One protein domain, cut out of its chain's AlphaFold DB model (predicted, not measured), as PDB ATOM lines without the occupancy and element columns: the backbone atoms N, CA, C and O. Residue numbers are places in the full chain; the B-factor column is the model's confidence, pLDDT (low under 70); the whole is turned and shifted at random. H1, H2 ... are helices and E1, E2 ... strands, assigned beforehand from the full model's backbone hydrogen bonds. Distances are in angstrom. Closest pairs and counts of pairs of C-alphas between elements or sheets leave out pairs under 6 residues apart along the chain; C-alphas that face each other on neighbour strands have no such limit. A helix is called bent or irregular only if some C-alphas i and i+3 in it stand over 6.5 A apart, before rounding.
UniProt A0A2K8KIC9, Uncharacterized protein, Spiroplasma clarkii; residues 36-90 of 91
ATOM      1  N   ALA A  36     -11.287  87.130  -4.637       97.06
ATOM      2  CA  ALA A  36     -11.060  86.858  -3.221       97.06
ATOM      3  C   ALA A  36     -10.464  85.464  -3.042       97.06
ATOM      4  O   ALA A  36     -10.639  84.609  -3.907       97.06
ATOM      5  N   LEU A  37      -9.747  85.249  -1.941       95.75
ATOM      6  CA  LEU A  37      -9.226  83.934  -1.594       95.75
ATOM      7  C   LEU A  37     -10.370  83.064  -1.073       95.75
ATOM      8  O   LEU A  37     -11.014  83.416  -0.084       95.75
ATOM      9  N   ASP A  38     -10.621  81.939  -1.727       95.25
ATOM     10  CA  ASP A  38     -11.500  80.914  -1.188       95.25
ATOM     11  C   ASP A  38     -10.697  80.035  -0.233       95.25
ATOM     12  O   ASP A  38      -9.781  79.324  -0.633       95.25
ATOM     13  N   LEU A  39     -11.021  80.100   1.056       92.88
ATOM     14  CA  LEU A  39     -10.290  79.373   2.094       92.88
ATOM     15  C   LEU A  39     -10.503  77.853   2.028       92.88
ATOM     16  O   LEU A  39      -9.751  77.117   2.658       92.88
ATOM     17  N   ARG A  40     -11.514  77.374   1.290       92.88
ATOM     18  CA  ARG A  40     -11.816  75.937   1.168       92.88
ATOM     19  C   ARG A  40     -10.766  75.199   0.345       92.88
ATOM     20  O   ARG A  40     -10.442  74.060   0.661       92.88
ATOM     21  N   ASP A  41     -10.261  75.843  -0.702       93.44
ATOM     22  CA  ASP A  41      -9.261  75.285  -1.617       93.44
ATOM     23  C   ASP A  41      -7.997  76.146  -1.746       93.44
ATOM     24  O   ASP A  41      -7.060  75.759  -2.440       93.44
ATOM     25  N   ASN A  42      -7.929  77.268  -1.024       91.19
ATOM     26  CA  ASN A  42      -6.813  78.211  -1.010       91.19
ATOM     27  C   ASN A  42      -6.498  78.799  -2.400       91.19
ATOM     28  O   ASN A  42      -5.341  79.062  -2.733       91.19
ATOM     29  N   ILE A  43      -7.537  79.013  -3.215       91.75
ATOM     30  CA  ILE A  43      -7.430  79.550  -4.575       91.75
ATOM     31  C   ILE A  43      -8.110  80.917  -4.648       91.75
ATOM     32  O   ILE A  43      -9.201  81.126  -4.116       91.75
ATOM     33  N   TYR A  44      -7.490  81.868  -5.348       93.12
ATOM     34  CA  TYR A  44      -8.145  83.138  -5.646       93.12
ATOM     35  C   TYR A  44      -9.222  82.938  -6.705       93.12
ATOM     36  O   TYR A  44      -8.953  82.403  -7.776       93.12
ATOM     37  N   LYS A  45     -10.443  83.399  -6.438       94.12
ATOM     38  CA  LYS A  45     -11.579  83.268  -7.355       94.12
ATOM     39  C   LYS A  45     -12.262  84.601  -7.599       94.12
ATOM     40  O   LYS A  45     -12.272  85.483  -6.742       94.12
ATOM     41  N   CYS A  46     -12.867  84.748  -8.772       94.00
ATOM     42  CA  CYS A  46     -13.743  85.872  -9.069       94.00
ATOM     43  C   CYS A  46     -14.933  85.889  -8.109       94.00
ATOM     44  O   CYS A  46     -15.612  84.878  -7.948       94.00
ATOM     45  N   ILE A  47     -15.233  87.050  -7.531       94.69
ATOM     46  CA  ILE A  47     -16.364  87.177  -6.603       94.69
ATOM     47  C   ILE A  47     -17.713  87.354  -7.314       94.69
ATOM     48  O   ILE A  47     -18.752  87.369  -6.658       94.69
ATOM     49  N   LYS A  48     -17.723  87.548  -8.645       91.94
ATOM     50  CA  LYS A  48     -18.967  87.748  -9.403       91.94
ATOM     51  C   LYS A  48     -19.798  86.452  -9.343       91.94
ATOM     52  O   LYS A  48     -19.279  85.417  -9.773       91.94
ATOM     53  N   PRO A  49     -21.057  86.500  -8.863       87.81
ATOM     54  CA  PRO A  49     -21.935  85.333  -8.823       87.81
ATOM     55  C   PRO A  49     -22.035  84.647 -10.189       87.81
ATOM     56  O   PRO A  49     -22.113  85.319 -11.219       87.81
ATOM     57  N   GLY A  50     -21.950  83.316 -10.192       84.56
ATOM     58  CA  GLY A  50     -21.962  82.479 -11.392       84.56
ATOM     59  C   GLY A  50     -20.668  82.474 -12.217       84.56
ATOM     60  O   GLY A  50     -20.547  81.663 -13.128       84.56
ATOM     61  N   CYS A  51     -19.694  83.351 -11.936       88.12
ATOM     62  CA  CYS A  51     -18.403  83.341 -12.628       88.12
ATOM     63  C   CYS A  51     -17.397  82.426 -11.923       88.12
ATOM     64  O   CYS A  51     -16.916  81.477 -12.530       88.12
ATOM     65  N   TRP A  52     -17.041  82.758 -10.673       90.31
ATOM     66  CA  TRP A  52     -16.118  82.007  -9.799       90.31
ATOM     67  C   TRP A  52     -14.811  81.517 -10.438       90.31
ATOM     68  O   TRP A  52     -14.181  80.577  -9.952       90.31
ATOM     69  N   ARG A  53     -14.368  82.181 -11.512       88.50
ATOM     70  CA  ARG A  53     -13.143  81.837 -12.234       88.50
ATOM     71  C   ARG A  53     -11.948  81.844 -11.288       88.50
ATOM     72  O   ARG A  53     -11.771  82.812 -10.551       88.50
ATOM     73  N   GLN A  54     -11.141  80.792 -11.347       91.75
ATOM     74  CA  GLN A  54      -9.937  80.620 -10.538       91.75
ATOM     75  C   GLN A  54      -8.741  81.381 -11.127       91.75
ATOM     76  O   GLN A  54      -8.587  81.477 -12.346       91.75
ATOM     77  N   PHE A  55      -7.883  81.884 -10.245       88.06
ATOM     78  CA  PHE A  55      -6.651  82.601 -10.544       88.06
ATOM     79  C   PHE A  55      -5.503  81.941  -9.787       88.06
ATOM     80  O   PHE A  55      -5.521  81.852  -8.559       88.06
ATOM     81  N   TRP A  56      -4.501  81.508 -10.543       89.44
ATOM     82  CA  TRP A  56      -3.290  80.886 -10.028       89.44
ATOM     83  C   TRP A  56      -2.139  81.868 -10.201       89.44
ATOM     84  O   TRP A  56      -1.951  82.414 -11.289       89.44
ATOM     85  N   PHE A  57      -1.401  82.116  -9.124       87.19
ATOM     86  CA  PHE A  57      -0.226  82.979  -9.145       87.19
ATOM     87  C   PHE A  57       1.007  82.110  -8.922       87.19
ATOM     88  O   PHE A  57       1.148  81.494  -7.868       87.19
ATOM     89  N   GLU A  58       1.891  82.057  -9.913       85.81
ATOM     90  CA  GLU A  58       3.133  81.276  -9.856       85.81
ATOM     91  C   GLU A  58       4.261  82.050  -9.163       85.81
ATOM     92  O   GLU A  58       5.231  81.461  -8.688       85.81
ATOM     93  N   SER A  59       4.140  83.381  -9.089       85.31
ATOM     94  CA  SER A  59       5.116  84.252  -8.442       85.31
ATOM     95  C   SER A  59       4.471  85.371  -7.629       85.31
ATOM     96  O   SER A  59       3.312  85.758  -7.823       85.31
ATOM     97  N   THR A  60       5.262  85.944  -6.721       88.69
ATOM     98  CA  THR A  60       4.833  87.089  -5.907       88.69
ATOM     99  C   THR A  60       4.601  88.329  -6.776       88.69
ATOM    100  O   THR A  60       3.744  89.158  -6.476       88.69
ATOM    101  N   GLU A  61       5.337  88.465  -7.875       87.69
ATOM    102  CA  GLU A  61       5.231  89.546  -8.853       87.69
ATOM    103  C   GLU A  61       3.885  89.487  -9.571       87.69
ATOM    104  O   GLU A  61       3.195  90.504  -9.651       87.69
ATOM    105  N   GLN A  62       3.468  88.290 -10.005       81.56
ATOM    106  CA  GLN A  62       2.138  88.081 -10.574       81.56
ATOM    107  C   GLN A  62       1.062  88.473  -9.559       81.56
ATOM    108  O   GLN A  62       0.196  89.285  -9.869       81.56
ATOM    109  N   TYR A  63       1.160  88.000  -8.314       88.12
ATOM    110  CA  TYR A  63       0.211  88.380  -7.266       88.12
ATOM    111  C   TYR A  63       0.153  89.902  -7.036       88.12
ATOM    112  O   TYR A  63      -0.933  90.479  -6.949       88.12
ATOM    113  N   LYS A  64       1.302  90.593  -6.993       86.69
ATOM    114  CA  LYS A  64       1.370  92.055  -6.802       86.69
ATOM    115  C   LYS A  64       0.600  92.823  -7.879       86.69
ATOM    116  O   LYS A  64      -0.011  93.837  -7.544       86.69
ATOM    117  N   ILE A  65       0.582  92.338  -9.122       88.00
ATOM    118  CA  ILE A  65      -0.197  92.943 -10.214       88.00
ATOM    119  C   ILE A  65      -1.692  92.887  -9.894       88.00
ATOM    120  O   ILE A  65      -2.387  93.876 -10.096       88.00
ATOM    121  N   PHE A  66      -2.190  91.782  -9.339       85.38
ATOM    122  CA  PHE A  66      -3.619  91.581  -9.066       85.38
ATOM    123  C   PHE A  66      -4.052  91.973  -7.650       85.38
ATOM    124  O   PHE A  66      -5.252  92.040  -7.388       85.38
ATOM    125  N   ARG A  67      -3.116  92.311  -6.752       90.00
ATOM    126  CA  ARG A  67      -3.394  92.637  -5.339       90.00
ATOM    127  C   ARG A  67      -4.472  93.709  -5.155       90.00
ATOM    128  O   ARG A  67      -5.248  93.647  -4.213       90.00
ATOM    129  N   HIS A  68      -4.535  94.684  -6.066       93.62
ATOM    130  CA  HIS A  68      -5.506  95.783  -6.022       93.62
ATOM    131  C   HIS A  68      -6.950  95.323  -6.284       93.62
ATOM    132  O   HIS A  68      -7.890  96.052  -5.985       93.62
ATOM    133  N   ARG A  69      -7.126  94.120  -6.842       92.25
ATOM    134  CA  ARG A  69      -8.422  93.481  -7.104       92.25
ATOM    135  C   ARG A  69      -8.848  92.552  -5.972       92.25
ATOM    136  O   ARG A  69      -9.968  92.045  -6.006       92.25
ATOM    137  N   VAL A  70      -7.967  92.285  -5.007       94.44
ATOM    138  CA  VAL A  70      -8.233  91.341  -3.924       94.44
ATOM    139  C   VAL A  70      -9.205  91.963  -2.929       94.44
ATOM    140  O   VAL A  70      -8.932  92.997  -2.324       94.44
ATOM    141  N   GLN A  71     -10.339  91.300  -2.742       95.69
ATOM    142  CA  GLN A  71     -11.327  91.586  -1.724       95.69
ATOM    143  C   GLN A  71     -11.073  90.655  -0.524       95.69
ATOM    144  O   GLN A  71     -11.305  89.453  -0.632       95.69
ATOM    145  N   PRO A  72     -10.606  91.179   0.627       90.12
ATOM    146  CA  PRO A  72     -10.149  90.343   1.745       90.12
ATOM    147  C   PRO A  72     -11.258  89.548   2.437       90.12
ATOM    148  O   PRO A  72     -10.996  88.527   3.060       90.12
ATOM    149  N   LYS A  73     -12.496  90.048   2.377       93.25
ATOM    150  CA  LYS A  73     -13.661  89.449   3.029       93.25
ATOM    151  C   LYS A  73     -14.689  89.099   1.966       93.25
ATOM    152  O   LYS A  73     -15.379  89.986   1.460       93.25
ATOM    153  N   PHE A  74     -14.764  87.819   1.626       96.00
ATOM    154  CA  PHE A  74     -15.788  87.279   0.746       96.00
ATOM    155  C   PHE A  74     -16.093  85.834   1.138       96.00
ATOM    156  O   PHE A  74     -15.178  85.038   1.323       96.00
ATOM    157  N   ASP A  75     -17.377  85.508   1.268       95.19
ATOM    158  CA  ASP A  75     -17.841  84.160   1.586       95.19
ATOM    159  C   ASP A  75     -18.381  83.505   0.312       95.19
ATOM    160  O   ASP A  75     -19.508  83.767  -0.121       95.19
ATOM    161  N   PHE A  76     -17.554  82.658  -0.301       93.44
ATOM    162  CA  PHE A  76     -17.936  81.931  -1.509       93.44
ATOM    163  C   PHE A  76     -19.074  80.947  -1.263       93.44
ATOM    164  O   PHE A  76     -19.924  80.790  -2.135       93.44
ATOM    165  N   ARG A  77     -19.147  80.329  -0.078       93.06
ATOM    166  CA  ARG A  77     -20.219  79.384   0.247       93.06
ATOM    167  C   ARG A  77     -21.559  80.103   0.279       93.06
ATOM    168  O   ARG A  77     -22.518  79.620  -0.316       93.06
ATOM    169  N   LYS A  78     -21.619  81.262   0.938       93.62
ATOM    170  CA  LYS A  78     -22.827  82.090   0.949       93.62
ATOM    171  C   LYS A  78     -23.203  82.533  -0.467       93.62
ATOM    172  O   LYS A  78     -24.333  82.318  -0.883       93.62
ATOM    173  N   ALA A  79     -22.249  83.066  -1.233       92.50
ATOM    174  CA  ALA A  79     -22.506  83.537  -2.595       92.50
ATOM    175  C   ALA A  79     -22.996  82.425  -3.547       92.50
ATOM    176  O   ALA A  79     -23.838  82.674  -4.406       92.50
ATOM    177  N   GLU A  80     -22.482  81.200  -3.407       90.75
ATOM    178  CA  GLU A  80     -22.935  80.027  -4.168       90.75
ATOM    179  C   GLU A  80     -24.360  79.603  -3.788       90.75
ATOM    180  O   GLU A  80     -25.134  79.228  -4.670       90.75
ATOM    181  N   LEU A  81     -24.710  79.656  -2.499       89.19
ATOM    182  CA  LEU A  81     -26.062  79.354  -2.017       89.19
ATOM    183  C   LEU A  81     -27.075  80.386  -2.517       89.19
ATOM    184  O   LEU A  81     -28.099  79.998  -3.077       89.19
ATOM    185  N   ASP A  82     -26.750  81.672  -2.388       89.12
ATOM    186  CA  ASP A  82     -27.595  82.773  -2.855       89.12
ATOM    187  C   ASP A  82     -27.813  82.675  -4.375       89.12
ATOM    188  O   ASP A  82     -28.938  82.779  -4.859       89.12
ATOM    189  N   TYR A  83     -26.752  82.388  -5.140       88.38
ATOM    190  CA  TYR A  83     -26.864  82.192  -6.584       88.38
ATOM    191  C   TYR A  83     -27.781  81.011  -6.920       88.38
ATOM    192  O   TYR A  83     -28.676  81.161  -7.740       88.38
ATOM    193  N   LYS A  84     -27.630  79.854  -6.261       85.44
ATOM    194  CA  LYS A  84     -28.508  78.690  -6.490       85.44
ATOM    195  C   LYS A  84     -29.978  78.977  -6.177       85.44
ATOM    196  O   LYS A  84     -30.836  78.522  -6.927       85.44
ATOM    197  N   ALA A  85     -30.264  79.740  -5.120       85.62
ATOM    198  CA  ALA A  85     -31.633  80.122  -4.772       85.62
ATOM    199  C   ALA A  85     -32.322  80.871  -5.924       85.62
ATOM    200  O   ALA A  85     -33.448  80.531  -6.276       85.62
ATOM    201  N   THR A  86     -31.609  81.778  -6.604       79.06
ATOM    202  CA  THR A  86     -32.180  82.522  -7.742       79.06
ATOM    203  C   THR A  86     -32.592  81.645  -8.931       79.06
ATOM    204  O   THR A  86     -33.463  82.046  -9.694       79.06
ATOM    205  N   PHE A  87     -32.024  80.446  -9.108       72.00
ATOM    206  CA  PHE A  87     -32.449  79.527 -10.179       72.00
ATOM    207  C   PHE A  87     -33.586  78.596  -9.755       72.00
ATOM    208  O   PHE A  87     -34.336  78.154 -10.615       72.00
ATOM    209  N   ASN A  88     -33.740  78.326  -8.457       60.12
ATOM    210  CA  ASN A  88     -34.823  77.484  -7.944       60.12
ATOM    211  C   ASN A  88     -36.155  78.235  -7.804       60.12
ATOM    212  O   ASN A  88     -37.196  77.597  -7.824       60.12
ATOM    213  N   GLU A  89     -36.144  79.566  -7.687       53.81
ATOM    214  CA  GLU A  89     -37.371  80.387  -7.672       53.81
ATOM    215  C   GLU A  89     -37.993  80.591  -9.067       53.81
ATOM    216  O   GLU A  89     -39.085  81.138  -9.181       53.81
ATOM    217  N   ASN A  90     -37.310  80.159 -10.133       48.59
ATOM    218  CA  ASN A  90     -37.763  80.298 -11.522       48.59
ATOM    219  C   ASN A  90     -38.377  79.006 -12.110       48.59
ATOM    220  O   ASN A  90     -38.548  78.925 -13.328       48.59
TER     221      ASN A  90
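What this domain is: This is residues 36 to 90 of the 91 residues of an uncharacterized protein of Spiroplasma clarkii (UniProt A0A2K8KIC9). What shape does the model show? It is a loose rod with a small two-strand hairpin, E1 and E2, near the middle of its length, H1 toward one end and H2 making the other; the two helices do not pack on each other, and the end of H2 sticks out with residues 85 to 90 free. After the hairpin the chain folds back, and its residues 54 to 55 run beside E2 on the way to H1. What is it made of? The printed part has 55 residues, in the order E1, E2, H1, H2, of the mixed class with helices and strands, and the one sheet is antiparallel in the order E1 - E2. How large is it? It is loose, with a radius of gyration of the C-alphas of 13.0 A, and spans 44 by 17 by 17 A.

How they stand to each other: How are the strands joined? E1, residues 36 to 38, and E2, residues 43 to 46, form a hairpin of antiparallel neighbours, with 130 degrees between their directions. N 36 and O 45 are 2.8 A apart and N 38 and O 43 are 2.9 A apart, both within hydrogen-bond range. What else pairs with the hairpin? Residues 44 to 45 of E2 pair antiparallel with residues 54 to 55, a stretch too short to be named. Where are the helices? H2, residues 76 to 88, has one pair of C-alphas within 8 A of E1, those of Asp 38 and Phe 76, 6.5 A apart, and it is apart from E2. H1, residues 60 to 69, is only just apart from E1, at 8.1 A, and it is apart from H2. How complete are the helix backbones? O i to N i+4 pairs are within hydrogen-bond range in 4 of 6 cases in H1 and 8 of 9 in H2.

Where its parts are: Where do the strands lie? E1 begins at C-alpha 36, (-11.060, 86.858, -3.221), and is 6.3 A long; E2 is 10.0 A long. Where do the helices lie? H1 begins at C-alpha 60, (4.833, 87.089, -5.907), and is 14.8 A long; it is irregular, with C-alphas 65 and 68 at 7.3 A. H2 is 18.6 A long and ends at C-alpha 88, (-34.823, 77.484, -7.944).

The domain as a whole: How far does it reach? The two C-alphas farthest apart, those of Glu 61 and Asn 90, are 44.1 A apart. Is it unbroken, and which links are long? The printed part has no cut. The link from E2 to H1, residues 47 to 59, is long; E1 to E2 is tight and H1 to H2 is short. Where is confidence low? The mean pLDDT of the printed part is 88.1, and residues 88 to 90 are under 70.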